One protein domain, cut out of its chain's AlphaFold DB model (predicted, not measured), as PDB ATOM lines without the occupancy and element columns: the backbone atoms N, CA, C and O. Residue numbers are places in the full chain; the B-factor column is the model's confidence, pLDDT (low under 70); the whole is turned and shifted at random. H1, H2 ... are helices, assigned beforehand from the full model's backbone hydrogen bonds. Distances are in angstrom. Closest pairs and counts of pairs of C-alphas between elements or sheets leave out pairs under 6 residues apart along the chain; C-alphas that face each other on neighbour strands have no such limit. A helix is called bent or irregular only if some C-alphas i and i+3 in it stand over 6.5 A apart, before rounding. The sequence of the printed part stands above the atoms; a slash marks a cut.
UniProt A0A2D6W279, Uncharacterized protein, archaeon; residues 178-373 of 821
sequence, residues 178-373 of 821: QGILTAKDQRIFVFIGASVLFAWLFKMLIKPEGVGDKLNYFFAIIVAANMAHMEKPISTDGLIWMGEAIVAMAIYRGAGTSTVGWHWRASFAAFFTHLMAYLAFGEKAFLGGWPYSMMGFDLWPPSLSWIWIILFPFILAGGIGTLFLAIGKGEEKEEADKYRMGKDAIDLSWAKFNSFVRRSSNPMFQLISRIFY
ATOM      1  N   GLN A 178     -32.243  68.408  31.098       95.25
ATOM      2  CA  GLN A 178     -31.226  67.517  30.523       95.25
ATOM      3  C   GLN A 178     -31.002  66.261  31.386       95.25
ATOM      4  O   GLN A 178     -30.003  65.557  31.235       95.25
ATOM      5  N   GLY A 179     -31.901  65.988  32.331       96.00
ATOM      6  CA  GLY A 179     -31.771  64.887  33.271       96.00
ATOM      7  C   GLY A 179     -31.905  63.525  32.592       96.00
ATOM      8  O   GLY A 179     -32.663  63.370  31.641       96.00
ATOM      9  N   ILE A 180     -31.193  62.507  33.067       96.19
ATOM     10  CA  ILE A 180     -31.172  61.186  32.416       96.19
ATOM     11  C   ILE A 180     -32.526  60.457  32.456       96.19
ATOM     12  O   ILE A 180     -32.754  59.552  31.660       96.19
ATOM     13  N   LEU A 181     -33.423  60.832  33.375       95.88
ATOM     14  CA  LEU A 181     -34.758  60.246  33.533       95.88
ATOM     15  C   LEU A 181     -35.858  61.080  32.861       95.88
ATOM     16  O   LEU A 181     -37.039  60.800  33.059       95.88
ATOM     17  N   THR A 182     -35.505  62.097  32.072       94.69
ATOM     18  CA  THR A 182     -36.493  62.862  31.302       94.69
ATOM     19  C   THR A 182     -36.886  62.140  30.009       94.69
ATOM     20  O   THR A 182     -36.100  61.404  29.405       94.69
ATOM     21  N   ALA A 183     -38.121  62.368  29.562       94.19
ATOM     22  CA  ALA A 183     -38.609  61.876  28.275       94.19
ATOM     23  C   ALA A 183     -38.123  62.737  27.094       94.19
ATOM     24  O   ALA A 183     -38.135  62.276  25.949       94.19
ATOM     25  N   LYS A 184     -37.679  63.976  27.361       93.56
ATOM     26  CA  LYS A 184     -37.124  64.879  26.345       93.56
ATOM     27  C   LYS A 184     -35.912  64.231  25.676       93.56
ATOM     28  O   LYS A 184     -35.093  63.607  26.347       93.56
ATOM     29  N   ASP A 185     -35.834  64.340  24.352       93.38
ATOM     30  CA  ASP A 185     -34.788  63.730  23.519       93.38
ATOM     31  C   ASP A 185     -34.606  62.213  23.754       93.38
ATOM     32  O   ASP A 185     -33.530  61.670  23.522       93.38
ATOM     33  N   GLN A 186     -35.645  61.521  24.249       94.56
ATOM     34  CA  GLN A 186     -35.633  60.078  24.534       94.56
ATOM     35  C   GLN A 186     -34.557  59.644  25.555       94.56
ATOM     36  O   GLN A 186     -34.168  58.476  25.587       94.56
ATOM     37  N   ARG A 187     -34.099  60.550  26.431       94.31
ATOM     38  CA  ARG A 187     -32.977  60.313  27.363       94.31
ATOM     39  C   ARG A 187     -33.187  59.122  28.293       94.31
ATOM     40  O   ARG A 187     -32.266  58.325  28.450       94.31
ATOM     41  N   ILE A 188     -34.394  58.936  28.832       94.75
ATOM     42  CA  ILE A 188     -34.705  57.764  29.665       94.75
ATOM     43  C   ILE A 188     -34.544  56.441  28.901       94.75
ATOM     44  O   ILE A 188     -34.020  55.468  29.445       94.75
ATOM     45  N   PHE A 189     -34.926  56.402  27.622       93.50
ATOM     46  CA  PHE A 189     -34.774  55.213  26.783       93.50
ATOM     47  C   PHE A 189     -33.313  54.977  26.410       93.50
ATOM     48  O   PHE A 189     -32.854  53.837  26.451       93.50
ATOM     49  N   VAL A 190     -32.566  56.048  26.130       93.44
ATOM     50  CA  VAL A 190     -31.113  55.990  25.939       93.44
ATOM     51  C   VAL A 190     -30.433  55.437  27.186       93.44
ATOM     52  O   VAL A 190     -29.632  54.513  27.078       93.44
ATOM     53  N   PHE A 191     -30.783  55.937  28.370       96.31
ATOM     54  CA  PHE A 191     -30.215  55.488  29.636       96.31
ATOM     55  C   PHE A 191     -30.490  54.001  29.892       96.31
ATOM     56  O   PHE A 191     -29.561  53.240  30.169       96.31
ATOM     57  N   ILE A 192     -31.746  53.564  29.771       94.44
ATOM     58  CA  ILE A 192     -32.122  52.164  30.007       94.44
ATOM     59  C   ILE A 192     -31.479  51.252  28.956       94.44
ATOM     60  O   ILE A 192     -30.819  50.273  29.311       94.44
ATOM     61  N   GLY A 193     -31.618  51.584  27.670       93.38
ATOM     62  CA  GLY A 193     -31.098  50.769  26.575       93.38
ATOM     63  C   GLY A 193     -29.573  50.670  26.592       93.38
ATOM     64  O   GLY A 193     -29.031  49.568  26.515       93.38
ATOM     65  N   ALA A 194     -28.866  51.786  26.799       94.62
ATOM     66  CA  ALA A 194     -27.411  51.774  26.932       94.62
ATOM     67  C   ALA A 194     -26.969  50.999  28.182       94.62
ATOM     68  O   ALA A 194     -26.010  50.236  28.103       94.62
ATOM     69  N   SER A 195     -27.679  51.118  29.313       95.38
ATOM     70  CA  SER A 195     -27.336  50.377  30.537       95.38
ATOM     71  C   SER A 195     -27.387  48.870  30.305       95.38
ATOM     72  O   SER A 195     -26.467  48.156  30.698       95.38
ATOM     73  N   VAL A 196     -28.432  48.377  29.631       93.88
ATOM     74  CA  VAL A 196     -28.572  46.950  29.297       93.88
ATOM     75  C   VAL A 196     -27.489  46.511  28.309       93.88
ATOM     76  O   VAL A 196     -26.832  45.492  28.535       93.88
ATOM     77  N   LEU A 197     -27.249  47.296  27.254       91.62
ATOM     78  CA  LEU A 197     -26.232  46.997  26.245       91.62
ATOM     79  C   LEU A 197     -24.822  46.934  26.839       91.62
ATOM     80  O   LEU A 197     -24.109  45.954  26.624       91.62
ATOM     81  N   PHE A 198     -24.422  47.932  27.631       92.00
ATOM     82  CA  PHE A 198     -23.107  47.948  28.271       92.00
ATOM     83  C   PHE A 198     -22.971  46.880  29.350       92.00
ATOM     84  O   PHE A 198     -21.907  46.278  29.475       92.00
ATOM     85  N   ALA A 199     -24.036  46.590  30.100       92.12
ATOM     86  CA  ALA A 199     -24.023  45.505  31.072       92.12
ATOM     87  C   ALA A 199     -23.725  44.168  30.389       92.12
ATOM     88  O   ALA A 199     -22.912  43.376  30.872       92.12
ATOM     89  N   TRP A 200     -24.346  43.940  29.232       89.31
ATOM     90  CA  TRP A 200     -24.133  42.740  28.442       89.31
ATOM     91  C   TRP A 200     -22.741  42.713  27.793       89.31
ATOM     92  O   TRP A 200     -22.048  41.700  27.902       89.31
ATOM     93  N   LEU A 201     -22.275  43.838  27.236       87.81
ATOM     94  CA  LEU A 201     -20.913  44.012  26.712       87.81
ATOM     95  C   LEU A 201     -19.852  43.681  27.773       87.81
ATOM     96  O   LEU A 201     -18.957  42.870  27.531       87.81
ATOM     97  N   PHE A 202     -19.951  44.275  28.963       86.81
ATOM     98  CA  PHE A 202     -18.977  44.050  30.029       86.81
ATOM     99  C   PHE A 202     -19.011  42.611  30.538       86.81
ATOM    100  O   PHE A 202     -17.954  42.013  30.739       86.81
ATOM    101  N   LYS A 203     -20.204  42.026  30.684       86.19
ATOM    102  CA  LYS A 203     -20.360  40.647  31.157       86.19
ATOM    103  C   LYS A 203     -19.844  39.609  30.155       86.19
ATOM    104  O   LYS A 203     -19.200  38.647  30.570       86.19
ATOM    105  N   MET A 204     -20.122  39.785  28.864       81.88
ATOM    106  CA  MET A 204     -19.849  38.770  27.836       81.88
ATOM    107  C   MET A 204     -18.494  38.949  27.149       81.88
ATOM    108  O   MET A 204     -17.831  37.962  26.827       81.88
ATOM    109  N   LEU A 205     -18.077  40.193  26.894       77.38
ATOM    110  CA  LEU A 205     -16.939  40.470  26.015       77.38
ATOM    111  C   LEU A 205     -15.694  40.917  26.779       77.38
ATOM    112  O   LEU A 205     -14.602  40.431  26.485       77.38
ATOM    113  N   ILE A 206     -15.841  41.796  27.770       77.31
ATOM    114  CA  ILE A 206     -14.682  42.425  28.423       77.31
ATOM    115  C   ILE A 206     -14.273  41.703  29.712       77.31
ATOM    116  O   ILE A 206     -13.097  41.768  30.048       77.31
ATOM    117  N   LYS A 207     -15.213  41.008  30.386       76.19
ATOM    118  CA  LYS A 207     -15.087  40.323  31.693       76.19
ATOM    119  C   LYS A 207     -13.702  40.503  32.340       76.19
ATOM    120  O   LYS A 207     -12.866  39.601  32.238       76.19
ATOM    121  N   PRO A 208     -13.443  41.670  32.957       66.75
ATOM    122  CA  PRO A 208     -12.136  41.948  33.524       66.75
ATOM    123  C   PRO A 208     -11.857  40.916  34.618       66.75
ATOM    124  O   PRO A 208     -12.710  40.672  35.476       66.75
ATOM    125  N   GLU A 209     -10.687  40.279  34.579       65.75
ATOM    126  CA  GLU A 209     -10.301  39.313  35.608       65.75
ATOM    127  C   GLU A 209     -10.344  39.981  36.993       65.75
ATOM    128  O   GLU A 209      -9.847  41.090  37.183       65.75
ATOM    129  N   GLY A 210     -11.000  39.329  37.957       70.25
ATOM    130  CA  GLY A 210     -11.153  39.836  39.325       70.25
ATOM    131  C   GLY A 210     -12.281  40.855  39.544       70.25
ATOM    132  O   GLY A 210     -12.539  41.227  40.688       70.25
ATOM    133  N   VAL A 211     -13.000  41.278  38.497       71.38
ATOM    134  CA  VAL A 211     -14.133  42.205  38.627       71.38
ATOM    135  C   VAL A 211     -15.456  41.436  38.671       71.38
ATOM    136  O   VAL A 211     -15.841  40.764  37.717       71.38
ATOM    137  N   GLY A 212     -16.174  41.529  39.795       78.50
ATOM    138  CA  GLY A 212     -17.474  40.870  39.955       78.50
ATOM    139  C   GLY A 212     -18.575  41.483  39.078       78.50
ATOM    140  O   GLY A 212     -18.574  42.685  38.826       78.50
ATOM    141  N   ASP A 213     -19.574  40.677  38.693       84.81
ATOM    142  CA  ASP A 213     -20.693  41.086  37.819       84.81
ATOM    143  C   ASP A 213     -21.389  42.380  38.268       84.81
ATOM    144  O   ASP A 213     -21.774  43.205  37.443       84.81
ATOM    145  N   LYS A 214     -21.507  42.602  39.583       82.50
ATOM    146  CA  LYS A 214     -22.101  43.825  40.145       82.50
ATOM    147  C   LYS A 214     -21.371  45.097  39.709       82.50
ATOM    148  O   LYS A 214     -22.021  46.102  39.438       82.50
ATOM    149  N   LEU A 215     -20.042  45.052  39.623       77.44
ATOM    150  CA  LEU A 215     -19.236  46.193  39.196       77.44
ATOM    151  C   LEU A 215     -19.418  46.460  37.694       77.44
ATOM    152  O   LEU A 215     -19.475  47.612  37.281       77.44
ATOM    153  N   ASN A 216     -19.582  45.404  36.890       83.94
ATOM    154  CA  ASN A 216     -19.875  45.530  35.460       83.94
ATOM    155  C   ASN A 216     -21.217  46.241  35.228       83.94
ATOM    156  O   ASN A 216     -21.286  47.156  34.410       83.94
ATOM    157  N   TYR A 217     -22.265  45.888  35.985       89.06
ATOM    158  CA  TYR A 217     -23.545  46.611  35.932       89.06
ATOM    159  C   TYR A 217     -23.404  48.064  36.393       89.06
ATOM    160  O   TYR A 217     -23.971  48.962  35.779       89.06
ATOM    161  N   PHE A 218     -22.622  48.310  37.445       84.94
ATOM    162  CA  PHE A 218     -22.378  49.663  37.938       84.94
ATOM    163  C   PHE A 218     -21.692  50.544  36.883       84.94
ATOM    164  O   PHE A 218     -22.158  51.649  36.606       84.94
ATOM    165  N   PHE A 219     -20.643  50.041  36.224       84.06
ATOM    166  CA  PHE A 219     -19.991  50.761  35.130       84.06
ATOM    167  C   PHE A 219     -20.917  50.968  33.932       84.06
ATOM    168  O   PHE A 219     -20.915  52.051  33.354       84.06
ATOM    169  N   ALA A 220     -21.735  49.971  33.587       91.81
ATOM    170  CA  ALA A 220     -22.725  50.105  32.525       91.81
ATOM    171  C   ALA A 220     -23.707  51.250  32.795       91.81
ATOM    172  O   ALA A 220     -23.933  52.075  31.914       91.81
ATOM    173  N   ILE A 221     -24.216  51.344  34.027       91.94
ATOM    174  CA  ILE A 221     -25.119  52.418  34.458       91.94
ATOM    175  C   ILE A 221     -24.427  53.784  34.362       91.94
ATOM    176  O   ILE A 221     -25.031  54.731  33.872       91.94
ATOM    177  N   ILE A 222     -23.159  53.903  34.770       89.25
ATOM    178  CA  ILE A 222     -22.420  55.175  34.689       89.25
ATOM    179  C   ILE A 222     -22.206  55.615  33.236       89.25
ATOM    180  O   ILE A 222     -22.401  56.787  32.909       89.25
ATOM    181  N   VAL A 223     -21.789  54.699  32.358       88.94
ATOM    182  CA  VAL A 223     -21.569  55.014  30.937       88.94
ATOM    183  C   VAL A 223     -22.888  55.428  30.287       88.94
ATOM    184  O   VAL A 223     -22.954  56.464  29.627       88.94
ATOM    185  N   ALA A 224     -23.953  54.671  30.543       94.69
ATOM    186  CA  ALA A 224     -25.284  54.961  30.036       94.69
ATOM    187  C   ALA A 224     -25.842  56.295  30.545       94.69
ATOM    188  O   ALA A 224     -26.407  57.058  29.762       94.69
ATOM    189  N   ALA A 225     -25.661  56.604  31.834       94.88
ATOM    190  CA  ALA A 225     -26.102  57.864  32.423       94.88
ATOM    191  C   ALA A 225     -25.394  59.052  31.761       94.88
ATOM    192  O   ALA A 225     -26.038  60.023  31.375       94.88
ATOM    193  N   ASN A 226     -24.083  58.949  31.527       92.00
ATOM    194  CA  ASN A 226     -23.345  59.991  30.815       92.00
ATOM    195  C   ASN A 226     -23.831  60.171  29.374       92.00
ATOM    196  O   ASN A 226     -24.058  61.304  28.962       92.00
ATOM    197  N   MET A 227     -24.051  59.084  28.628       92.38
ATOM    198  CA  MET A 227     -24.574  59.163  27.257       92.38
ATOM    199  C   MET A 227     -25.972  59.789  27.194       92.38
ATOM    200  O   MET A 227     -26.269  60.531  26.260       92.38
ATOM    201  N   ALA A 228     -26.812  59.527  28.197       94.50
ATOM    202  CA  ALA A 228     -28.133  60.132  28.312       94.50
ATOM    203  C   ALA A 228     -28.091  61.602  28.768       94.50
ATOM    204  O   ALA A 228     -29.005  62.359  28.451       94.50
ATOM    205  N   HIS A 229     -27.051  62.030  29.491       94.62
ATOM    206  CA  HIS A 229     -26.928  63.399  30.003       94.62
ATOM    207  C   HIS A 229     -26.266  64.383  29.022       94.62
ATOM    208  O   HIS A 229     -26.351  65.589  29.224       94.62
ATOM    209  N   MET A 230     -25.631  63.907  27.943       90.56
ATOM    210  CA  MET A 230     -25.001  64.780  26.941       90.56
ATOM    211  C   MET A 230     -25.976  65.840  26.404       90.56
ATOM    212  O   MET A 230     -27.175  65.586  26.295       90.56
ATOM    213  N   GLU A 231     -25.465  67.017  26.026       91.38
ATOM    214  CA  GLU A 231     -26.286  68.105  25.467       91.38
ATOM    215  C   GLU A 231     -27.172  67.595  24.319       91.38
ATOM    216  O   GLU A 231     -28.378  67.840  24.308       91.38
ATOM    217  N   LYS A 232     -26.589  66.767  23.443       92.94
ATOM    218  CA  LYS A 232     -27.297  65.937  22.467       92.94
ATOM    219  C   LYS A 232     -27.068  64.463  22.821       92.94
ATOM    220  O   LYS A 232     -25.960  63.972  22.581       92.94
ATOM    221  N   PRO A 233     -28.048  63.767  23.427       91.94
ATOM    222  CA  PRO A 233     -27.911  62.347  23.718       91.94
ATOM    223  C   PRO A 233     -27.775  61.566  22.408       91.94
ATOM    224  O   PRO A 233     -28.164  62.048  21.339       91.94
ATOM    225  N   ILE A 234     -27.204  60.362  22.479       89.19
ATOM    226  CA  ILE A 234     -27.147  59.479  21.310       89.19
ATOM    227  C   ILE A 234     -28.572  59.274  20.777       89.19
ATOM    228  O   ILE A 234     -29.506  59.077  21.556       89.19
ATOM    229  N   SER A 235     -28.749  59.346  19.457       91.19
ATOM    230  CA  SER A 235     -30.050  59.041  18.865       91.19
ATOM    231  C   SER A 235     -30.438  57.590  19.164       91.19
ATOM    232  O   SER A 235     -29.584  56.725  19.383       91.19
ATOM    233  N   THR A 236     -31.737  57.301  19.136       87.94
ATOM    234  CA  THR A 236     -32.228  55.921  19.211       87.94
ATOM    235  C   THR A 236     -31.654  55.047  18.101       87.94
ATOM    236  O   THR A 236     -31.294  53.907  18.370       87.94
ATOM    237  N   ASP A 237     -31.457  55.590  16.900       86.75
ATOM    238  CA  ASP A 237     -30.824  54.864  15.793       86.75
ATOM    239  C   ASP A 237     -29.359  54.524  16.111       86.75
ATOM    240  O   ASP A 237     -28.936  53.383  15.961       86.75
ATOM    241  N   GLY A 238     -28.595  55.470  16.673       86.44
ATOM    242  CA  GLY A 238     -27.219  55.211  17.108       86.44
ATOM    243  C   GLY A 238     -27.133  54.167  18.228       86.44
ATOM    244  O   GLY A 238     -26.195  53.368  18.265       86.44
ATOM    245  N   LEU A 239     -28.130  54.131  19.117       90.12
ATOM    246  CA  LEU A 239     -28.240  53.103  20.150       90.12
ATOM    247  C   LEU A 239     -28.540  51.719  19.552       90.12
ATOM    248  O   LEU A 239     -27.935  50.737  19.982       90.12
ATOM    249  N   ILE A 240     -29.421  51.647  18.547       87.81
ATOM    250  CA  ILE A 240     -29.723  50.418  17.796       87.81
ATOM    251  C   ILE A 240     -28.458  49.905  17.102       87.81
ATOM    252  O   ILE A 240     -28.103  48.740  17.269       87.81
ATOM    253  N   TRP A 241     -27.713  50.779  16.421       87.50
ATOM    254  CA  TRP A 241     -26.477  50.405  15.725       87.50
ATOM    255  C   TRP A 241     -25.398  49.895  16.681       87.50
ATOM    256  O   TRP A 241     -24.716  48.910  16.401       87.50
ATOM    257  N   MET A 242     -25.260  50.531  17.847       85.88
ATOM    258  CA  MET A 242     -24.360  50.042  18.890       85.88
ATOM    259  C   MET A 242     -24.816  48.677  19.421       85.88
ATOM    260  O   MET A 242     -23.985  47.796  19.647       85.88
ATOM    261  N   GLY A 243     -26.125  48.480  19.584       90.12
ATOM    262  CA  GLY A 243     -26.709  47.196  19.959       90.12
ATOM    263  C   GLY A 243     -26.401  46.093  18.950       90.12
ATOM    264  O   GLY A 243     -25.926  45.029  19.346       90.12
ATOM    265  N   GLU A 244     -26.573  46.368  17.658       88.31
ATOM    266  CA  GLU A 244     -26.194  45.464  16.570       88.31
ATOM    267  C   GLU A 244     -24.711  45.092  16.632       88.31
ATOM    268  O   GLU A 244     -24.361  43.915  16.606       88.31
ATOM    269  N   ALA A 245     -23.815  46.064  16.801       84.31
ATOM    270  CA  ALA A 245     -22.389  45.768  16.903       84.31
ATOM    271  C   ALA A 245     -22.075  44.838  18.093       84.31
ATOM    272  O   ALA A 245     -21.315  43.875  17.957       84.31
ATOM    273  N   ILE A 246     -22.682  45.089  19.258       85.06
ATOM    274  CA  ILE A 246     -22.470  44.282  20.469       85.06
ATOM    275  C   ILE A 246     -23.031  42.863  20.297       85.06
ATOM    276  O   ILE A 246     -22.351  41.897  20.654       85.06
ATOM    277  N   VAL A 247     -24.228  42.715  19.725       88.00
ATOM    278  CA  VAL A 247     -24.858  41.411  19.449       88.00
ATOM    279  C   VAL A 247     -24.051  40.613  18.430       88.00
ATOM    280  O   VAL A 247     -23.790  39.432  18.669       88.00
ATOM    281  N   ALA A 248     -23.547  41.252  17.373       86.38
ATOM    282  CA  ALA A 248     -22.685  40.598  16.396       86.38
ATOM    283  C   ALA A 248     -21.396  40.084  17.046       86.38
ATOM    284  O   ALA A 248     -21.008  38.934  16.842       86.38
ATOM    285  N   MET A 249     -20.759  40.885  17.907       81.31
ATOM    286  CA  MET A 249     -19.585  40.440  18.663       81.31
ATOM    287  C   MET A 249     -19.905  39.282  19.619       81.31
ATOM    288  O   MET A 249     -19.106  38.349  19.749       81.31
ATOM    289  N   ALA A 250     -21.064  39.313  20.279       82.50
ATOM    290  CA  ALA A 250     -21.493  38.257  21.189       82.50
ATOM    291  C   ALA A 250     -21.763  36.936  20.451       82.50
ATOM    292  O   ALA A 250     -21.276  35.894  20.889       82.50
ATOM    293  N   ILE A 251     -22.466  36.974  19.313       84.50
ATOM    294  CA  ILE A 251     -22.712  35.792  18.471       84.50
ATOM    295  C   ILE A 251     -21.396  35.259  17.908       84.50
ATOM    296  O   ILE A 251     -21.147  34.058  17.981       84.50
ATOM    297  N   TYR A 252     -20.518  36.142  17.422       84.38
ATOM    298  CA  TYR A 252     -19.200  35.757  16.918       84.38
ATOM    299  C   TYR A 252     -18.389  34.991  17.972       84.38
ATOM    300  O   TYR A 252     -17.821  33.939  17.679       84.38
ATOM    301  N   ARG A 253     -18.372  35.482  19.218       81.38
ATOM    302  CA  ARG A 253     -17.680  34.817  20.328       81.38
ATOM    303  C   ARG A 253     -18.378  33.525  20.764       81.38
ATOM    304  O   ARG A 253     -17.699  32.553  21.085       81.38
ATOM    305  N   GLY A 254     -19.710  33.513  20.775       82.56
ATOM    306  CA  GLY A 254     -20.528  32.358  21.151       82.56
ATOM    307  C   GLY A 254     -20.451  31.195  20.159       82.56
ATOM    308  O   GLY A 254     -20.571  30.046  20.568       82.56
ATOM    309  N   ALA A 255     -20.162  31.471  18.883       80.25
ATOM    310  CA  ALA A 255     -19.995  30.459  17.837       80.25
ATOM    311  C   ALA A 255     -18.768  29.533  18.036       80.25
ATOM    312  O   ALA A 255     -18.577  28.590  17.265       80.25
ATOM    313  N   GLY A 256     -17.945  29.775  19.066       75.19
ATOM    314  CA  GLY A 256     -16.809  28.930  19.437       75.19
ATOM    315  C   GLY A 256     -15.698  28.900  18.385       75.19
ATOM    316  O   GLY A 256     -15.717  29.647  17.406       75.19
ATOM    317  N   THR A 257     -14.699  28.039  18.586       69.69
ATOM    318  CA  THR A 257     -13.601  27.768  17.634       69.69
ATOM    319  C   THR A 257     -13.900  26.548  16.764       69.69
ATOM    320  O   THR A 257     -13.027  25.709  16.560       69.69
ATOM    321  N   SER A 258     -15.143  26.401  16.300       59.19
ATOM    322  CA  SER A 258     -15.501  25.294  15.409       59.19
ATOM    323  C   SER A 258     -14.655  25.314  14.125       59.19
ATOM    324  O   SER A 258     -14.074  26.339  13.759       59.19
ATOM    325  N   THR A 259     -14.610  24.176  13.428       52.72
ATOM    326  CA  THR A 259     -13.930  23.960  12.131       52.72
ATOM    327  C   THR A 259     -14.370  24.926  11.026       52.72
ATOM    328  O   THR A 259     -13.750  25.002   9.968       52.72
ATOM    329  N   VAL A 260     -15.425  25.703  11.266       64.56
ATOM    330  CA  VAL A 260     -15.901  26.753  10.379       64.56
ATOM    331  C   VAL A 260     -14.978  27.975  10.509       64.56
ATOM    332  O   VAL A 260     -14.873  28.614  11.565       64.56
ATOM    333  N   GLY A 261     -14.281  28.298   9.414       76.00
ATOM    334  CA  GLY A 261     -13.312  29.395   9.337       76.00
ATOM    335  C   GLY A 261     -13.838  30.717   9.911       76.00
ATOM    336  O   GLY A 261     -15.032  31.013   9.861       76.00
ATOM    337  N   TRP A 262     -12.947  31.533  10.479       76.69
ATOM    338  CA  TRP A 262     -13.318  32.754  11.212       76.69
ATOM    339  C   TRP A 262     -14.186  33.727  10.393       76.69
ATOM    340  O   TRP A 262     -15.089  34.354  10.945       76.69
ATOM    341  N   HIS A 263     -13.973  33.796   9.075       74.69
ATOM    342  CA  HIS A 263     -14.764  34.611   8.150       74.69
ATOM    343  C   HIS A 263     -16.239  34.213   8.125       74.69
ATOM    344  O   HIS A 263     -17.109  35.080   8.116       74.69
ATOM    345  N   TRP A 264     -16.528  32.911   8.145       78.00
ATOM    346  CA  TRP A 264     -17.894  32.397   8.168       78.00
ATOM    347  C   TRP A 264     -18.573  32.713   9.492       78.00
ATOM    348  O   TRP A 264     -19.726  33.125   9.492       78.00
ATOM    349  N   ARG A 265     -17.851  32.617  10.613       81.00
ATOM    350  CA  ARG A 265     -18.366  33.026  11.927       81.00
ATOM    351  C   ARG A 265     -18.676  34.519  11.976       81.00
ATOM    352  O   ARG A 265     -19.744  34.895  12.441       81.00
ATOM    353  N   ALA A 266     -17.773  35.360  11.475       78.12
ATOM    354  CA  ALA A 266     -17.980  36.805  11.423       78.12
ATOM    355  C   ALA A 266     -19.149  37.176  10.497       78.12
ATOM    356  O   ALA A 266     -20.004  37.967  10.882       78.12
ATOM    357  N   SER A 267     -19.223  36.553   9.319       78.69
ATOM    358  CA  SER A 267     -20.292  36.787   8.341       78.69
ATOM    359  C   SER A 267     -21.643  36.310   8.861       78.69
ATOM    360  O   SER A 267     -22.618  37.044   8.770       78.69
ATOM    361  N   PHE A 268     -21.699  35.120   9.466       83.50
ATOM    362  CA  PHE A 268     -22.904  34.599  10.108       83.50
ATOM    363  C   PHE A 268     -23.344  35.487  11.271       83.50
ATOM    364  O   PHE A 268     -24.519  35.818  11.370       83.50
ATOM    365  N   ALA A 269     -22.415  35.918  12.128       85.06
ATOM    366  CA  ALA A 269     -22.731  36.790  13.249       85.06
ATOM    367  C   ALA A 269     -23.259  38.152  12.786       85.06
ATOM    368  O   ALA A 269     -24.286  38.602  13.289       85.06
ATOM    369  N   ALA A 270     -22.605  38.785  11.808       81.62
ATOM    370  CA  ALA A 270     -23.058  40.046  11.226       81.62
ATOM    371  C   ALA A 270     -24.425  39.888  10.550       81.62
ATOM    372  O   ALA A 270     -25.335  40.668  10.816       81.62
ATOM    373  N   PHE A 271     -24.590  38.839   9.741       82.25
ATOM    374  CA  PHE A 271     -25.843  38.535   9.065       82.25
ATOM    375  C   PHE A 271     -26.991  38.309  10.039       82.25
ATOM    376  O   PHE A 271     -28.014  38.978   9.952       82.25
ATOM    377  N   PHE A 272     -26.826  37.365  10.962       84.31
ATOM    378  CA  PHE A 272     -27.876  36.982  11.890       84.31
ATOM    379  C   PHE A 272     -28.264  38.163  12.777       84.31
ATOM    380  O   PHE A 272     -29.445  38.409  12.998       84.31
ATOM    381  N   THR A 273     -27.280  38.945  13.224       87.88
ATOM    382  CA  THR A 273     -27.551  40.167  13.986       87.88
ATOM    383  C   THR A 273     -28.340  41.174  13.171       87.88
ATOM    384  O   THR A 273     -29.318  41.723  13.671       87.88
ATOM    385  N   HIS A 274     -27.949  41.392  11.916       84.75
ATOM    386  CA  HIS A 274     -28.648  42.325  11.053       84.75
ATOM    387  C   HIS A 274     -30.069  41.863  10.728       84.75
ATOM    388  O   HIS A 274     -30.991  42.661  10.830       84.75
ATOM    389  N   LEU A 275     -30.271  40.582  10.412       82.88
ATOM    390  CA  LEU A 275     -31.596  39.999  10.201       82.88
ATOM    391  C   LEU A 275     -32.491  40.240  11.422       82.88
ATOM    392  O   LEU A 275     -33.615  40.715  11.280       82.88
ATOM    393  N   MET A 276     -31.982  39.965  12.625       84.81
ATOM    394  CA  MET A 276     -32.724  40.189  13.868       84.81
ATOM    395  C   MET A 276     -33.033  41.672  14.098       84.81
ATOM    396  O   MET A 276     -34.143  42.011  14.502       84.81
ATOM    397  N   ALA A 277     -32.078  42.561  13.821       85.12
ATOM    398  CA  ALA A 277     -32.272  43.997  13.978       85.12
ATOM    399  C   ALA A 277     -33.236  44.576  12.940       85.12
ATOM    400  O   ALA A 277     -34.082  45.390  13.292       85.12
ATOM    401  N   TYR A 278     -33.174  44.118  11.691       83.31
ATOM    402  CA  TYR A 278     -34.107  44.500  10.637       83.31
ATOM    403  C   TYR A 278     -35.531  44.039  10.965       83.31
ATOM    404  O   TYR A 278     -36.471  44.819  10.849       83.31
ATOM    405  N   LEU A 279     -35.705  42.809  11.460       82.00
ATOM    406  CA  LEU A 279     -37.015  42.321  11.905       82.00
ATOM    407  C   LEU A 279     -37.566  43.114  13.103       82.00
ATOM    408  O   LEU A 279     -38.776  43.301  13.202       82.00
ATOM    409  N   ALA A 280     -36.700  43.576  14.009       86.31
ATOM    410  CA  ALA A 280     -37.109  44.309  15.207       86.31
ATOM    411  C   ALA A 280     -37.331  45.816  14.972       86.31
ATOM    412  O   ALA A 280     -38.212  46.408  15.593       86.31
ATOM    413  N   PHE A 281     -36.524  46.441  14.111       86.38
ATOM    414  CA  PHE A 281     -36.419  47.900  13.982       86.38
ATOM    415  C   PHE A 281     -36.605  48.422  12.546       86.38
ATOM    416  O   PHE A 281     -36.599  49.637  12.339       86.38
ATOM    417  N   GLY A 282     -36.789  47.541  11.558       87.88
ATOM    418  CA  GLY A 282     -36.989  47.898  10.152       87.88
ATOM    419  C   GLY A 282     -35.796  48.642   9.549       87.88
ATOM    420  O   GLY A 282     -34.640  48.262   9.738       87.88
ATOM    421  N   GLU A 283     -36.080  49.742   8.852       83.94
ATOM    422  CA  GLU A 283     -35.087  50.590   8.168       83.94
ATOM    423  C   GLU A 283     -34.071  51.252   9.111       83.94
ATOM    424  O   GLU A 283     -33.023  51.715   8.667       83.94
ATOM    425  N   LYS A 284     -34.341  51.273  10.422       83.56
ATOM    426  CA  LYS A 284     -33.422  51.836  11.423       83.56
ATOM    427  C   LYS A 284     -32.202  50.952  11.690       83.56
ATOM    428  O   LYS A 284     -31.258  51.418  12.332       83.56
ATOM    429  N   ALA A 285     -32.205  49.701  11.227       83.25
ATOM    430  CA  ALA A 285     -31.066  48.804  11.386       83.25
ATOM    431  C   ALA A 285     -29.828  49.315  10.618       83.25
ATOM    432  O   ALA A 285     -29.953  49.837   9.510       83.25
ATOM    433  N   PHE A 286     -28.622  49.148  11.171       74.00
ATOM    434  CA  PHE A 286     -27.385  49.767  10.655       74.00
ATOM    435  C   PHE A 286     -27.098  49.413   9.188       74.00
ATOM    436  O   PHE A 286     -26.797  50.281   8.368       74.00
ATOM    437  N   LEU A 287     -27.238  48.134   8.828       62.22
ATOM    438  CA  LEU A 287     -27.052  47.666   7.448       62.22
ATOM    439  C   LEU A 287     -28.335  47.759   6.600       62.22
ATOM    440  O   LEU A 287     -28.335  47.295   5.469       62.22
ATOM    441  N   GLY A 288     -29.415  48.365   7.105       54.47
ATOM    442  CA  GLY A 288     -30.643  48.596   6.338       54.47
ATOM    443  C   GLY A 288     -30.495  49.748   5.339       54.47
ATOM    444  O   GLY A 288     -31.009  49.667   4.231       54.47
ATOM    445  N   GLY A 289     -29.724  50.787   5.687       55.53
ATOM    446  CA  GLY A 289     -29.499  51.949   4.812       55.53
ATOM    447  C   GLY A 289     -28.228  51.888   3.953       55.53
ATOM    448  O   GLY A 289     -28.166  52.496   2.881       55.53
ATOM    449  N   TRP A 290     -27.195  51.164   4.400       54.28
ATOM    450  CA  TRP A 290     -25.855  51.244   3.798       54.28
ATOM    451  C   TRP A 290     -25.690  50.455   2.479       54.28
ATOM    452  O   TRP A 290     -25.138  51.011   1.530       54.28
ATOM    453  N   PRO A 291     -26.199  49.212   2.346       53.16
ATOM    454  CA  PRO A 291     -26.152  48.458   1.091       53.16
ATOM    455  C   PRO A 291     -27.160  48.968   0.051       53.16
ATOM    456  O   PRO A 291     -26.840  48.986  -1.134       53.16
ATOM    457  N   TYR A 292     -28.349  49.410   0.481       49.47
ATOM    458  CA  TYR A 292     -29.415  49.870  -0.421       49.47
ATOM    459  C   TYR A 292     -29.003  51.100  -1.237       49.47
ATOM    460  O   TYR A 292     -29.172  51.125  -2.455       49.47
ATOM    461  N   SER A 293     -28.392  52.084  -0.573       47.06
ATOM    462  CA  SER A 293     -27.984  53.342  -1.204       47.06
ATOM    463  C   SER A 293     -26.696  53.230  -2.031       47.06
ATOM    464  O   SER A 293     -26.599  53.839  -3.094       47.06
ATOM    465  N   MET A 294     -25.703  52.438  -1.601       43.16
ATOM    466  CA  MET A 294     -24.419  52.334  -2.318       43.16
ATOM    467  C   MET A 294     -24.465  51.483  -3.589       43.16
ATOM    468  O   MET A 294     -23.610  51.651  -4.456       43.16
ATOM    469  N   MET A 295     -25.425  50.570  -3.715       47.09
ATOM    470  CA  MET A 295     -25.495  49.656  -4.858       47.09
ATOM    471  C   MET A 295     -26.583  50.040  -5.884       47.09
ATOM    472  O   MET A 295     -26.823  49.287  -6.824       47.09
ATOM    473  N   GLY A 296     -27.199  51.225  -5.751       42.75
ATOM    474  CA  GLY A 296     -28.151  51.763  -6.735       42.75
ATOM    475  C   GLY A 296     -29.495  51.026  -6.781       42.75
ATOM    476  O   GLY A 296     -30.104  50.917  -7.844       42.75
ATOM    477  N   PHE A 297     -29.949  50.485  -5.648       50.59
ATOM    478  CA  PHE A 297     -31.058  49.525  -5.592       50.59
ATOM    479  C   PHE A 297     -32.459  50.123  -5.406       50.59
ATOM    480  O   PHE A 297     -33.411  49.369  -5.208       50.59
ATOM    481  N   ASP A 298     -32.630  51.436  -5.587       52.06
ATOM    482  CA  ASP A 298     -33.956  52.085  -5.639       52.06
ATOM    483  C   ASP A 298     -34.840  51.577  -6.805       52.06
ATOM    484  O   ASP A 298     -36.016  51.917  -6.907       52.06
ATOM    485  N   LEU A 299     -34.292  50.747  -7.701       48.12
ATOM    486  CA  LEU A 299     -34.968  50.227  -8.891       48.12
ATOM    487  C   LEU A 299     -35.762  48.926  -8.672       48.12
ATOM    488  O   LEU A 299     -36.406  48.468  -9.616       48.12
ATOM    489  N   TRP A 300     -35.717  48.290  -7.494       51.16
ATOM    490  CA  TRP A 300     -36.349  46.977  -7.276       51.16
ATOM    491  C   TRP A 300     -37.541  47.011  -6.302       51.16
ATOM    492  O   TRP A 300     -37.521  47.760  -5.326       51.16
ATOM    493  N   PRO A 301     -38.588  46.184  -6.522       59.50
ATOM    494  CA  PRO A 301     -39.770  46.163  -5.665       59.50
ATOM    495  C   PRO A 301     -39.430  45.796  -4.207       59.50
ATOM    496  O   PRO A 301     -38.744  44.791  -3.982       59.50
ATOM    497  N   PRO A 302     -39.990  46.503  -3.204       55.28
ATOM    498  CA  PRO A 302     -39.793  46.206  -1.779       55.28
ATOM    499  C   PRO A 302     -40.095  44.750  -1.385       55.28
ATOM    500  O   PRO A 302     -39.546  44.240  -0.410       55.28
ATOM    501  N   SER A 303     -40.926  44.047  -2.161       56.81
ATOM    502  CA  SER A 303     -41.304  42.647  -1.949       56.81
ATOM    503  C   SER A 303     -40.193  41.623  -2.225       56.81
ATOM    504  O   SER A 303     -40.354  40.467  -1.840       56.81
ATOM    505  N   LEU A 304     -39.076  42.008  -2.858       53.91
ATOM    506  CA  LEU A 304     -37.936  41.121  -3.163       53.91
ATOM    507  C   LEU A 304     -36.704  41.374  -2.270       53.91
ATOM    508  O   LEU A 304     -35.712  40.648  -2.355       53.91
ATOM    509  N   SER A 305     -36.782  42.359  -1.374       51.97
ATOM    510  CA  SER A 305     -35.728  42.758  -0.424       51.97
ATOM    511  C   SER A 305     -35.195  41.612   0.454       51.97
ATOM    512  O   SER A 305     -33.998  41.524   0.731       51.97
ATOM    513  N   TRP A 306     -36.068  40.688   0.857       54.44
ATOM    514  CA  TRP A 306     -35.746  39.566   1.746       54.44
ATOM    515  C   TRP A 306     -34.859  38.490   1.096       54.44
ATOM    516  O   TRP A 306     -34.103  37.818   1.797       54.44
ATOM    517  N   ILE A 307     -34.886  38.351  -0.235       58.25
ATOM    518  CA  ILE A 307     -34.041  37.392  -0.971       58.25
ATOM    519  C   ILE A 307     -32.561  37.780  -0.852       58.25
ATOM    520  O   ILE A 307     -31.693  36.916  -0.723       58.25
ATOM    521  N   TRP A 308     -32.261  39.080  -0.812       57.19
ATOM    522  CA  TRP A 308     -30.897  39.581  -0.647       57.19
ATOM    523  C   TRP A 308     -30.407  39.544   0.791       57.19
ATOM    524  O   TRP A 308     -29.227  39.289   1.005       57.19
ATOM    525  N   ILE A 309     -31.299  39.687   1.774       52.72
ATOM    526  CA  ILE A 309     -30.973  39.384   3.172       52.72
ATOM    527  C   ILE A 309     -30.437  37.945   3.248       52.72
ATOM    528  O   ILE A 309     -29.389  37.717   3.834       52.72
ATOM    529  N   ILE A 310     -31.060  36.999   2.540       53.91
ATOM    530  CA  ILE A 310     -30.583  35.613   2.475       53.91
ATOM    531  C   ILE A 310     -29.285  35.475   1.658       53.91
ATOM    532  O   ILE A 310     -28.406  34.740   2.090       53.91
ATOM    533  N   LEU A 311     -29.126  36.154   0.512       52.09
ATOM    534  CA  LEU A 311     -27.981  35.978  -0.408       52.09
ATOM    535  C   LEU A 311     -26.708  36.756  -0.033       52.09
ATOM    536  O   LEU A 311     -25.602  36.287  -0.300       52.09
ATOM    537  N   PHE A 312     -26.826  37.928   0.588       53.69
ATOM    538  CA  PHE A 312     -25.701  38.807   0.922       53.69
ATOM    539  C   PHE A 312     -24.630  38.142   1.811       53.69
ATOM    540  O   PHE A 312     -23.446  38.286   1.511       53.69
ATOM    541  N   PRO A 313     -24.972  37.332   2.832       50.97
ATOM    542  CA  PRO A 313     -23.995  36.578   3.618       50.97
ATOM    543  C   PRO A 313     -23.287  35.514   2.789       50.97
ATOM    544  O   PRO A 313     -22.094  35.313   2.980       50.97
ATOM    545  N   PHE A 314     -23.980  34.862   1.849       51.53
ATOM    546  CA  PHE A 314     -23.357  33.895   0.941       51.53
ATOM    547  C   PHE A 314     -22.426  34.575  -0.060       51.53
ATOM    548  O   PHE A 314     -21.418  33.986  -0.428       51.53
ATOM    549  N   ILE A 315     -22.704  35.814  -0.459       56.28
ATOM    550  CA  ILE A 315     -21.850  36.584  -1.371       56.28
ATOM    551  C   ILE A 315     -20.668  37.210  -0.632       56.28
ATOM    552  O   ILE A 315     -19.572  37.257  -1.178       56.28
ATOM    553  N   LEU A 316     -20.835  37.637   0.619       51.84
ATOM    554  CA  LEU A 316     -19.749  38.206   1.417       51.84
ATOM    555  C   LEU A 316     -18.833  37.106   1.972       51.84
ATOM    556  O   LEU A 316     -17.613  37.197   1.852       51.84
ATOM    557  N   ALA A 317     -19.407  36.020   2.496       49.34
ATOM    558  CA  ALA A 317     -18.655  34.849   2.935       49.34
ATOM    559  C   ALA A 317     -18.125  34.027   1.756       49.34
ATOM    560  O   ALA A 317     -17.022  33.497   1.833       49.34
ATOM    561  N   GLY A 318     -18.864  33.968   0.646       49.00
ATOM    562  CA  GLY A 318     -18.413  33.378  -0.609       49.00
ATOM    563  C   GLY A 318     -17.351  34.229  -1.286       49.00
ATOM    564  O   GLY A 318     -16.368  33.674  -1.731       49.00
ATOM    565  N   GLY A 319     -17.460  35.555  -1.305       50.28
ATOM    566  CA  GLY A 319     -16.488  36.467  -1.919       50.28
ATOM    567  C   GLY A 319     -15.186  36.571  -1.128       50.28
ATOM    568  O   GLY A 319     -14.111  36.415  -1.692       50.28
ATOM    569  N   ILE A 320     -15.260  36.740   0.196       48.97
ATOM    570  CA  ILE A 320     -14.071  36.735   1.063       48.97
ATOM    571  C   ILE A 320     -13.512  35.310   1.182       48.97
ATOM    572  O   ILE A 320     -12.302  35.110   1.116       48.97
ATOM    573  N   GLY A 321     -14.380  34.300   1.288       47.66
ATOM    574  CA  GLY A 321     -13.989  32.892   1.324       47.66
ATOM    575  C   GLY A 321     -13.351  32.412   0.023       47.66
ATOM    576  O   GLY A 321     -12.365  31.692   0.086       47.66
ATOM    577  N   THR A 322     -13.829  32.841  -1.147       47.16
ATOM    578  CA  THR A 322     -13.207  32.525  -2.447       47.16
ATOM    579  C   THR A 322     -11.930  33.314  -2.676       47.16
ATOM    580  O   THR A 322     -10.994  32.736  -3.211       47.16
ATOM    581  N   LEU A 323     -11.816  34.561  -2.202       44.75
ATOM    582  CA  LEU A 323     -10.555  35.307  -2.264       44.75
ATOM    583  C   LEU A 323      -9.445  34.623  -1.441       44.75
ATOM    584  O   LEU A 323      -8.296  34.608  -1.865       44.75
ATOM    585  N   PHE A 324      -9.782  34.014  -0.297       45.66
ATOM    586  CA  PHE A 324      -8.833  33.265   0.539       45.66
ATOM    587  C   PHE A 324      -8.647  31.798   0.106       45.66
ATOM    588  O   PHE A 324      -7.534  31.282   0.194       45.66
ATOM    589  N   LEU A 325      -9.684  31.128  -0.414       44.88
ATOM    590  CA  LEU A 325      -9.573  29.783  -1.002       44.88
ATOM    591  C   LEU A 325      -8.806  29.799  -2.331       44.88
ATOM    592  O   LEU A 325      -8.091  28.844  -2.626       44.88
ATOM    593  N   ALA A 326      -8.879  30.894  -3.095       48.75
ATOM    594  CA  ALA A 326      -8.035  31.129  -4.265       48.75
ATOM    595  C   ALA A 326      -6.551  31.338  -3.897       48.75
ATOM    596  O   ALA A 326      -5.699  31.267  -4.779       48.75
ATOM    597  N   ILE A 327      -6.229  31.554  -2.612       46.38
ATOM    598  CA  ILE A 327      -4.864  31.784  -2.113       46.38
ATOM    599  C   ILE A 327      -4.214  30.523  -1.501       46.38
ATOM    600  O   ILE A 327      -3.021  30.551  -1.220       46.38
ATOM    601  N   GLY A 328      -4.888  29.370  -1.391       39.44
ATOM    602  CA  GLY A 328      -4.135  28.121  -1.182       39.44
ATOM    603  C   GLY A 328      -4.920  26.924  -0.664       39.44
ATOM    604  O   GLY A 328      -5.402  26.924   0.472       39.44
ATOM    605  N   LYS A 329      -4.950  25.859  -1.470       44.72
ATOM    606  CA  LYS A 329      -4.998  24.477  -0.985       44.72
ATOM    607  C   LYS A 329      -3.555  24.012  -0.780       44.72
ATOM    608  O   LYS A 329      -2.845  23.845  -1.768       44.72
ATOM    609  N   GLY A 330      -3.166  23.742   0.455       47.88
ATOM    610  CA  GLY A 330      -1.940  23.010   0.751       47.88
ATOM    611  C   GLY A 330      -1.900  22.540   2.202       47.88
ATOM    612  O   GLY A 330      -2.788  22.864   2.993       47.88
ATOM    613  N   GLU A 331      -0.938  21.652   2.449       57.56
ATOM    614  CA  GLU A 331      -0.842  20.647   3.522       57.56
ATOM    615  C   GLU A 331      -0.944  21.203   4.959       57.56
ATOM    616  O   GLU A 331      -0.797  22.397   5.179       57.56
ATOM    617  N   GLU A 332      -1.132  20.336   5.965       56.53
ATOM    618  CA  GLU A 332      -1.338  20.667   7.399       56.53
ATOM    619  C   GLU A 332      -0.394  21.739   7.994       56.53
ATOM    620  O   GLU A 332      -0.783  22.487   8.894       56.53
ATOM    621  N   LYS A 333       0.844  21.873   7.492       51.69
ATOM    622  CA  LYS A 333       1.756  22.966   7.891       51.69
ATOM    623  C   LYS A 333       1.237  24.352   7.495       51.69
ATOM    624  O   LYS A 333       1.435  25.319   8.228       51.69
ATOM    625  N   GLU A 334       0.551  24.443   6.365       54.84
ATOM    626  CA  GLU A 334      -0.056  25.661   5.844       54.84
ATOM    627  C   GLU A 334      -1.303  26.061   6.646       54.84
ATOM    628  O   GLU A 334      -1.558  27.250   6.817       54.84
ATOM    629  N   GLU A 335      -2.050  25.108   7.216       54.38
ATOM    630  CA  GLU A 335      -3.138  25.416   8.159       54.38
ATOM    631  C   GLU A 335      -2.614  26.001   9.476       54.38
ATOM    632  O   GLU A 335      -3.199  26.957   9.995       54.38
ATOM    633  N   ALA A 336      -1.482  25.504   9.987       60.12
ATOM    634  CA  ALA A 336      -0.842  26.062  11.177       60.12
ATOM    635  C   ALA A 336      -0.332  27.495  10.933       60.12
ATOM    636  O   ALA A 336      -0.519  28.377  11.777       60.12
ATOM    637  N   ASP A 337       0.248  27.754   9.758       56.69
ATOM    638  CA  ASP A 337       0.682  29.092   9.348       56.69
ATOM    639  C   ASP A 337      -0.506  30.028   9.060       56.69
ATOM    640  O   ASP A 337      -0.458  31.194   9.450       56.69
ATOM    641  N   LYS A 338      -1.615  29.539   8.486       59.34
ATOM    642  CA  LYS A 338      -2.861  30.312   8.299       59.34
ATOM    643  C   LYS A 338      -3.522  30.664   9.630       59.34
ATOM    644  O   LYS A 338      -3.984  31.792   9.808       59.34
ATOM    645  N   TYR A 339      -3.540  29.732  10.583       60.00
ATOM    646  CA  TYR A 339      -4.009  29.997  11.942       60.00
ATOM    647  C   TYR A 339      -3.119  31.031  12.643       60.00
ATOM    648  O   TYR A 339      -3.638  31.959  13.268       60.00
ATOM    649  N   ARG A 340      -1.791  30.924  12.482       57.88
ATOM    650  CA  ARG A 340      -0.839  31.922  12.988       57.88
ATOM    651  C   ARG A 340      -1.099  33.289  12.359       57.88
ATOM    652  O   ARG A 340      -1.334  34.231  13.095       57.88
ATOM    653  N   MET A 341      -1.226  33.379  11.035       57.44
ATOM    654  CA  MET A 341      -1.556  34.624  10.327       57.44
ATOM    655  C   MET A 341      -2.888  35.240  10.776       57.44
ATOM    656  O   MET A 341      -2.982  36.457  10.921       57.44
ATOM    657  N   GLY A 342      -3.921  34.427  11.015       59.53
ATOM    658  CA  GLY A 342      -5.210  34.901  11.524       59.53
ATOM    659  C   GLY A 342      -5.107  35.452  12.948       59.53
ATOM    660  O   GLY A 342      -5.638  36.525  13.242       59.53
ATOM    661  N   LYS A 343      -4.376  34.755  13.822       61.50
ATOM    662  CA  LYS A 343      -4.073  35.228  15.176       61.50
ATOM    663  C   LYS A 343      -3.232  36.507  15.146       61.50
ATOM    664  O   LYS A 343      -3.569  37.455  15.847       61.50
ATOM    665  N   ASP A 344      -2.226  36.574  14.281       56.97
ATOM    666  CA  ASP A 344      -1.365  37.743  14.097       56.97
ATOM    667  C   ASP A 344      -2.170  38.934  13.579       56.97
ATOM    668  O   ASP A 344      -2.004  40.045  14.067       56.97
ATOM    669  N   ALA A 345      -3.109  38.727  12.651       60.72
ATOM    670  CA  ALA A 345      -4.001  39.779  12.173       60.72
ATOM    671  C   ALA A 345      -4.917  40.316  13.286       60.72
ATOM    672  O   ALA A 345      -5.142  41.529  13.357       60.72
ATOM    673  N   ILE A 346      -5.415  39.447  14.173       56.59
ATOM    674  CA  ILE A 346      -6.205  39.840  15.350       56.59
ATOM    675  C   ILE A 346      -5.331  40.602  16.346       56.59
ATOM    676  O   ILE A 346      -5.716  41.690  16.768       56.59
ATOM    677  N   ASP A 347      -4.147  40.090  16.675       56.84
ATOM    678  CA  ASP A 347      -3.206  40.731  17.593       56.84
ATOM    679  C   ASP A 347      -2.744  42.093  17.052       56.84
ATOM    680  O   ASP A 347      -2.673  43.070  17.796       56.84
ATOM    681  N   LEU A 348      -2.514  42.209  15.741       59.72
ATOM    682  CA  LEU A 348      -2.130  43.453  15.073       59.72
ATOM    683  C   LEU A 348      -3.297  44.447  15.003       59.72
ATOM    684  O   LEU A 348      -3.096  45.649  15.181       59.72
ATOM    685  N   SER A 349      -4.521  43.960  14.787       57.84
ATOM    686  CA  SER A 349      -5.744  44.772  14.845       57.84
ATOM    687  C   SER A 349      -6.015  45.261  16.266       57.84
ATOM    688  O   SER A 349      -6.340  46.431  16.457       57.84
ATOM    689  N   TRP A 350      -5.790  44.414  17.272       63.28
ATOM    690  CA  TRP A 350      -5.888  44.773  18.682       63.28
ATOM    691  C   TRP A 350      -4.788  45.753  19.094       63.28
ATOM    692  O   TRP A 350      -5.064  46.732  19.777       63.28
ATOM    693  N   ALA A 351      -3.557  45.576  18.614       60.62
ATOM    694  CA  ALA A 351      -2.464  46.523  18.822       60.62
ATOM    695  C   ALA A 351      -2.757  47.881  18.162       60.62
ATOM    696  O   ALA A 351      -2.502  48.926  18.768       60.62
ATOM    697  N   LYS A 352      -3.348  47.891  16.957       63.62
ATOM    698  CA  LYS A 352      -3.820  49.110  16.280       63.62
ATOM    699  C   LYS A 352      -4.969  49.771  17.034       63.62
ATOM    700  O   LYS A 352      -4.924  50.983  17.216       63.62
ATOM    701  N   PHE A 353      -5.943  49.005  17.517       66.75
ATOM    702  CA  PHE A 353      -7.037  49.509  18.343       66.75
ATOM    703  C   PHE A 353      -6.515  50.089  19.659       66.75
ATOM    704  O   PHE A 353      -6.804  51.235  19.981       66.75
ATOM    705  N   ASN A 354      -5.640  49.374  20.365       65.75
ATOM    706  CA  ASN A 354      -4.978  49.879  21.566       65.75
ATOM    707  C   ASN A 354      -4.147  51.123  21.252       65.75
ATOM    708  O   ASN A 354      -4.124  52.060  22.039       65.75
ATOM    709  N   SER A 355      -3.456  51.175  20.111       60.34
ATOM    710  CA  SER A 355      -2.751  52.379  19.655       60.34
ATOM    711  C   SER A 355      -3.723  53.534  19.389       60.34
ATOM    712  O   SER A 355      -3.423  54.663  19.755       60.34
ATOM    713  N   PHE A 356      -4.881  53.278  18.784       68.62
ATOM    714  CA  PHE A 356      -5.924  54.274  18.540       68.62
ATOM    715  C   PHE A 356      -6.510  54.809  19.854       68.62
ATOM    716  O   PHE A 356      -6.480  56.014  20.088       68.62
ATOM    717  N   VAL A 357      -6.928  53.919  20.759       63.03
ATOM    718  CA  VAL A 357      -7.413  54.256  22.107       63.03
ATOM    719  C   VAL A 357      -6.354  55.042  22.885       63.03
ATOM    720  O   VAL A 357      -6.680  56.018  23.553       63.03
ATOM    721  N   ARG A 358      -5.070  54.677  22.757       62.22
ATOM    722  CA  ARG A 358      -3.952  55.389  23.400       62.22
ATOM    723  C   ARG A 358      -3.685  56.775  22.809       62.22
ATOM    724  O   ARG A 358      -3.311  57.668  23.561       62.22
ATOM    725  N   ARG A 359      -3.824  56.948  21.491       58.84
ATOM    726  CA  ARG A 359      -3.569  58.224  20.789       58.84
ATOM    727  C   ARG A 359      -4.759  59.177  20.818       58.84
ATOM    728  O   ARG A 359      -4.592  60.355  20.523       58.84
ATOM    729  N   SER A 360      -5.947  58.679  21.140       62.66
ATOM    730  CA  SER A 360      -7.144  59.502  21.234       62.66
ATOM    731  C   SER A 360      -7.004  60.560  22.336       62.66
ATOM    732  O   SER A 360      -6.714  60.248  23.492       62.66
ATOM    733  N   SER A 361      -7.292  61.817  21.993       57.72
ATOM    734  CA  SER A 361      -7.381  62.935  22.942       57.72
ATOM    735  C   SER A 361      -8.613  62.854  23.853       57.72
ATOM    736  O   SER A 361      -8.692  63.581  24.839       57.72
ATOM    737  N   ASN A 362      -9.568  61.967  23.555       61.59
ATOM    738  CA  ASN A 362     -10.779  61.805  24.351       61.59
ATOM    739  C   ASN A 362     -10.454  61.302  25.781       61.59
ATOM    740  O   ASN A 362      -9.861  60.223  25.924       61.59
ATOM    741  N   PRO A 363     -10.889  62.014  26.839       56.72
ATOM    742  CA  PRO A 363     -10.599  61.663  28.231       56.72
ATOM    743  C   PRO A 363     -11.146  60.288  28.645       56.72
ATOM    744  O   PRO A 363     -10.546  59.626  29.491       56.72
ATOM    745  N   MET A 364     -12.223  59.798  28.017       52.44
ATOM    746  CA  MET A 364     -12.750  58.451  28.268       52.44
ATOM    747  C   MET A 364     -11.781  57.369  27.774       52.44
ATOM    748  O   MET A 364     -11.497  56.423  28.504       52.44
ATOM    749  N   PHE A 365     -11.225  57.506  26.568       55.19
ATOM    750  CA  PHE A 365     -10.243  56.546  26.051       55.19
ATOM    751  C   PHE A 365      -8.938  56.578  26.859       55.19
ATOM    752  O   PHE A 365      -8.332  55.531  27.105       55.19
ATOM    753  N   GLN A 366      -8.560  57.748  27.384       59.03
ATOM    754  CA  GLN A 366      -7.466  57.855  28.349       59.03
ATOM    755  C   GLN A 366      -7.782  57.122  29.660       59.03
ATOM    756  O   GLN A 366      -6.947  56.343  30.122       59.03
ATOM    757  N   LEU A 367      -8.985  57.288  30.219       57.69
ATOM    758  CA  LEU A 367      -9.438  56.572  31.415       57.69
ATOM    759  C   LEU A 367      -9.446  55.049  31.196       57.69
ATOM    760  O   LEU A 367      -8.862  54.321  31.993       57.69
ATOM    761  N   ILE A 368     -10.027  54.573  30.089       56.81
ATOM    762  CA  ILE A 368     -10.048  53.154  29.696       56.81
ATOM    763  C   ILE A 368      -8.615  52.619  29.627       56.81
ATOM    764  O   ILE A 368      -8.281  51.623  30.262       56.81
ATOM    765  N   SER A 369      -7.720  53.314  28.928       61.00
ATOM    766  CA  SER A 369      -6.334  52.860  28.811       61.00
ATOM    767  C   SER A 369      -5.566  52.836  30.143       61.00
ATOM    768  O   SER A 369      -4.645  52.030  30.276       61.00
ATOM    769  N   ARG A 370      -5.928  53.696  31.114       61.59
ATOM    770  CA  ARG A 370      -5.362  53.709  32.476       61.59
ATOM    771  C   ARG A 370      -5.914  52.563  33.322       61.59
ATOM    772  O   ARG A 370      -5.131  51.861  33.945       61.59
ATOM    773  N   ILE A 371      -7.230  52.354  33.309       59.19
ATOM    774  CA  ILE A 371      -7.900  51.296  34.082       59.19
ATOM    775  C   ILE A 371      -7.453  49.911  33.613       59.19
ATOM    776  O   ILE A 371      -7.162  49.042  34.428       59.19
ATOM    777  N   PHE A 372      -7.372  49.703  32.299       59.41
ATOM    778  CA  PHE A 372      -7.088  48.386  31.732       59.41
ATOM    779  C   PHE A 372      -5.595  48.096  31.536       59.41
ATOM    780  O   PHE A 372      -5.274  47.033  31.009       59.41
ATOM    781  N   TYR A 373      -4.694  49.009  31.936       61.97
ATOM    782  CA  TYR A 373      -3.237  48.872  31.774       61.97
ATOM    783  C   TYR A 373      -2.861  48.240  30.425       61.97
ATOM    784  O   TYR A 373      -2.192  47.207  30.373       61.97
TER     785      TYR A 373
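AT A GLANCE: This is residues 178 to 373 of the 821 residues of an uncharacterized protein of archaeon (UniProt A0A2D6W279). Five helices stand side by side in one curved row, H2, H1, H3, H4 and H6, and the long H7 runs as a separate arm past one edge of that row, set off from it by a gap. The short H5 stands crosswise to H4, and the short H8 folds back at the far end of H7. The printed part has 196 residues with eight named helices, H1 to H8 along the chain, and no named strand; its class is all helix. It is only just loose, close to compact, with a radius of gyration of the C-alphas of 19.8 A and spans of 59 by 50 by 30 A.

HOW THE PARTS SIT: Start with H1, residues 184 to 206, and H2, residues 213 to 229: they touch as a helical hairpin, opposite ways at a shallow tilt of 31 degrees, the closest C-alphas being those of Phe 198 and Ala 220, 4.8 A apart. Go on to H3, residues 236 to 254, which touches H1 and runs the same way at a shallow tilt of 13 degrees; its closest C-alphas to H1 are Leu 197 and Gly 243, 6.3 A apart. H4, residues 262 to 284, forms a helical hairpin with H3, at a shallow tilt of 30 degrees, with the C-alphas of Ala 248 and Ala 269 closest at 4.9 A. H5, residues 286 to 294, touches H4 about perpendicular at 87 degrees, by residues 274 to 283 of H4 alone; the closest C-alphas are His 274 and Leu 287, 6.6 A apart. H6, residues 302 to 325, touches H4, opposite ways at a shallow tilt of 18 degrees, with the C-alphas of Trp 264 and Ala 317 closest at 5.8 A. H7, residues 332 to 359, touches H8, residues 363 to 371, by its residues 354 to 358 alone, at a steep tilt of 56 degrees; the C-alphas of Val 357 and Phe 365 are closest at 5.4 A. H7 and H4 are only just apart, their closest C-alphas 8.4 A from each other. Every O i to N i+4 pair is within hydrogen-bond range in H2, H3, H7 and H8, against 16 of 19 in H1, 17 of 19 in H4, 15 of 20 in H6 and 2 of 5 in H5, where 0 of 6 O i to N i+3 pairs are.

IN THESE COORDINATES: Find C-alpha 184 at (-37.124, 64.879, 26.345), where H1 begins its 31.8 A; H2 spans 24.5 A, H3 26.4 A, H4 27.7 A, H5 13.6 A and H6 34.4 A. From C-alpha 332 at (-1.338, 20.667, 7.399), H7 runs 39.9 A, and H8 spans 12.2 A, ending at C-alpha 371 at (-7.900, 51.296, 34.082). H1, H4 and H6 are irregular, with C-alphas 185 and 188 8.6 A apart, 280 and 283 9.6 A, and 303 and 306 7.4 A; H5 is only just irregular, at 6.9 A between 288 and 291.

THE WHOLE: The farthest C-alphas, Gln 178 and Glu 331, are 62.0 A apart. The printed part has no cut and no long link. Residues 298 to 304, 329 to 337 and 343 to 353 stand free. Look at the B-factor column: mean pLDDT of the printed part is 72.0, and it is under 70 at residues 208 to 209, 257 to 260 and 287 to 373.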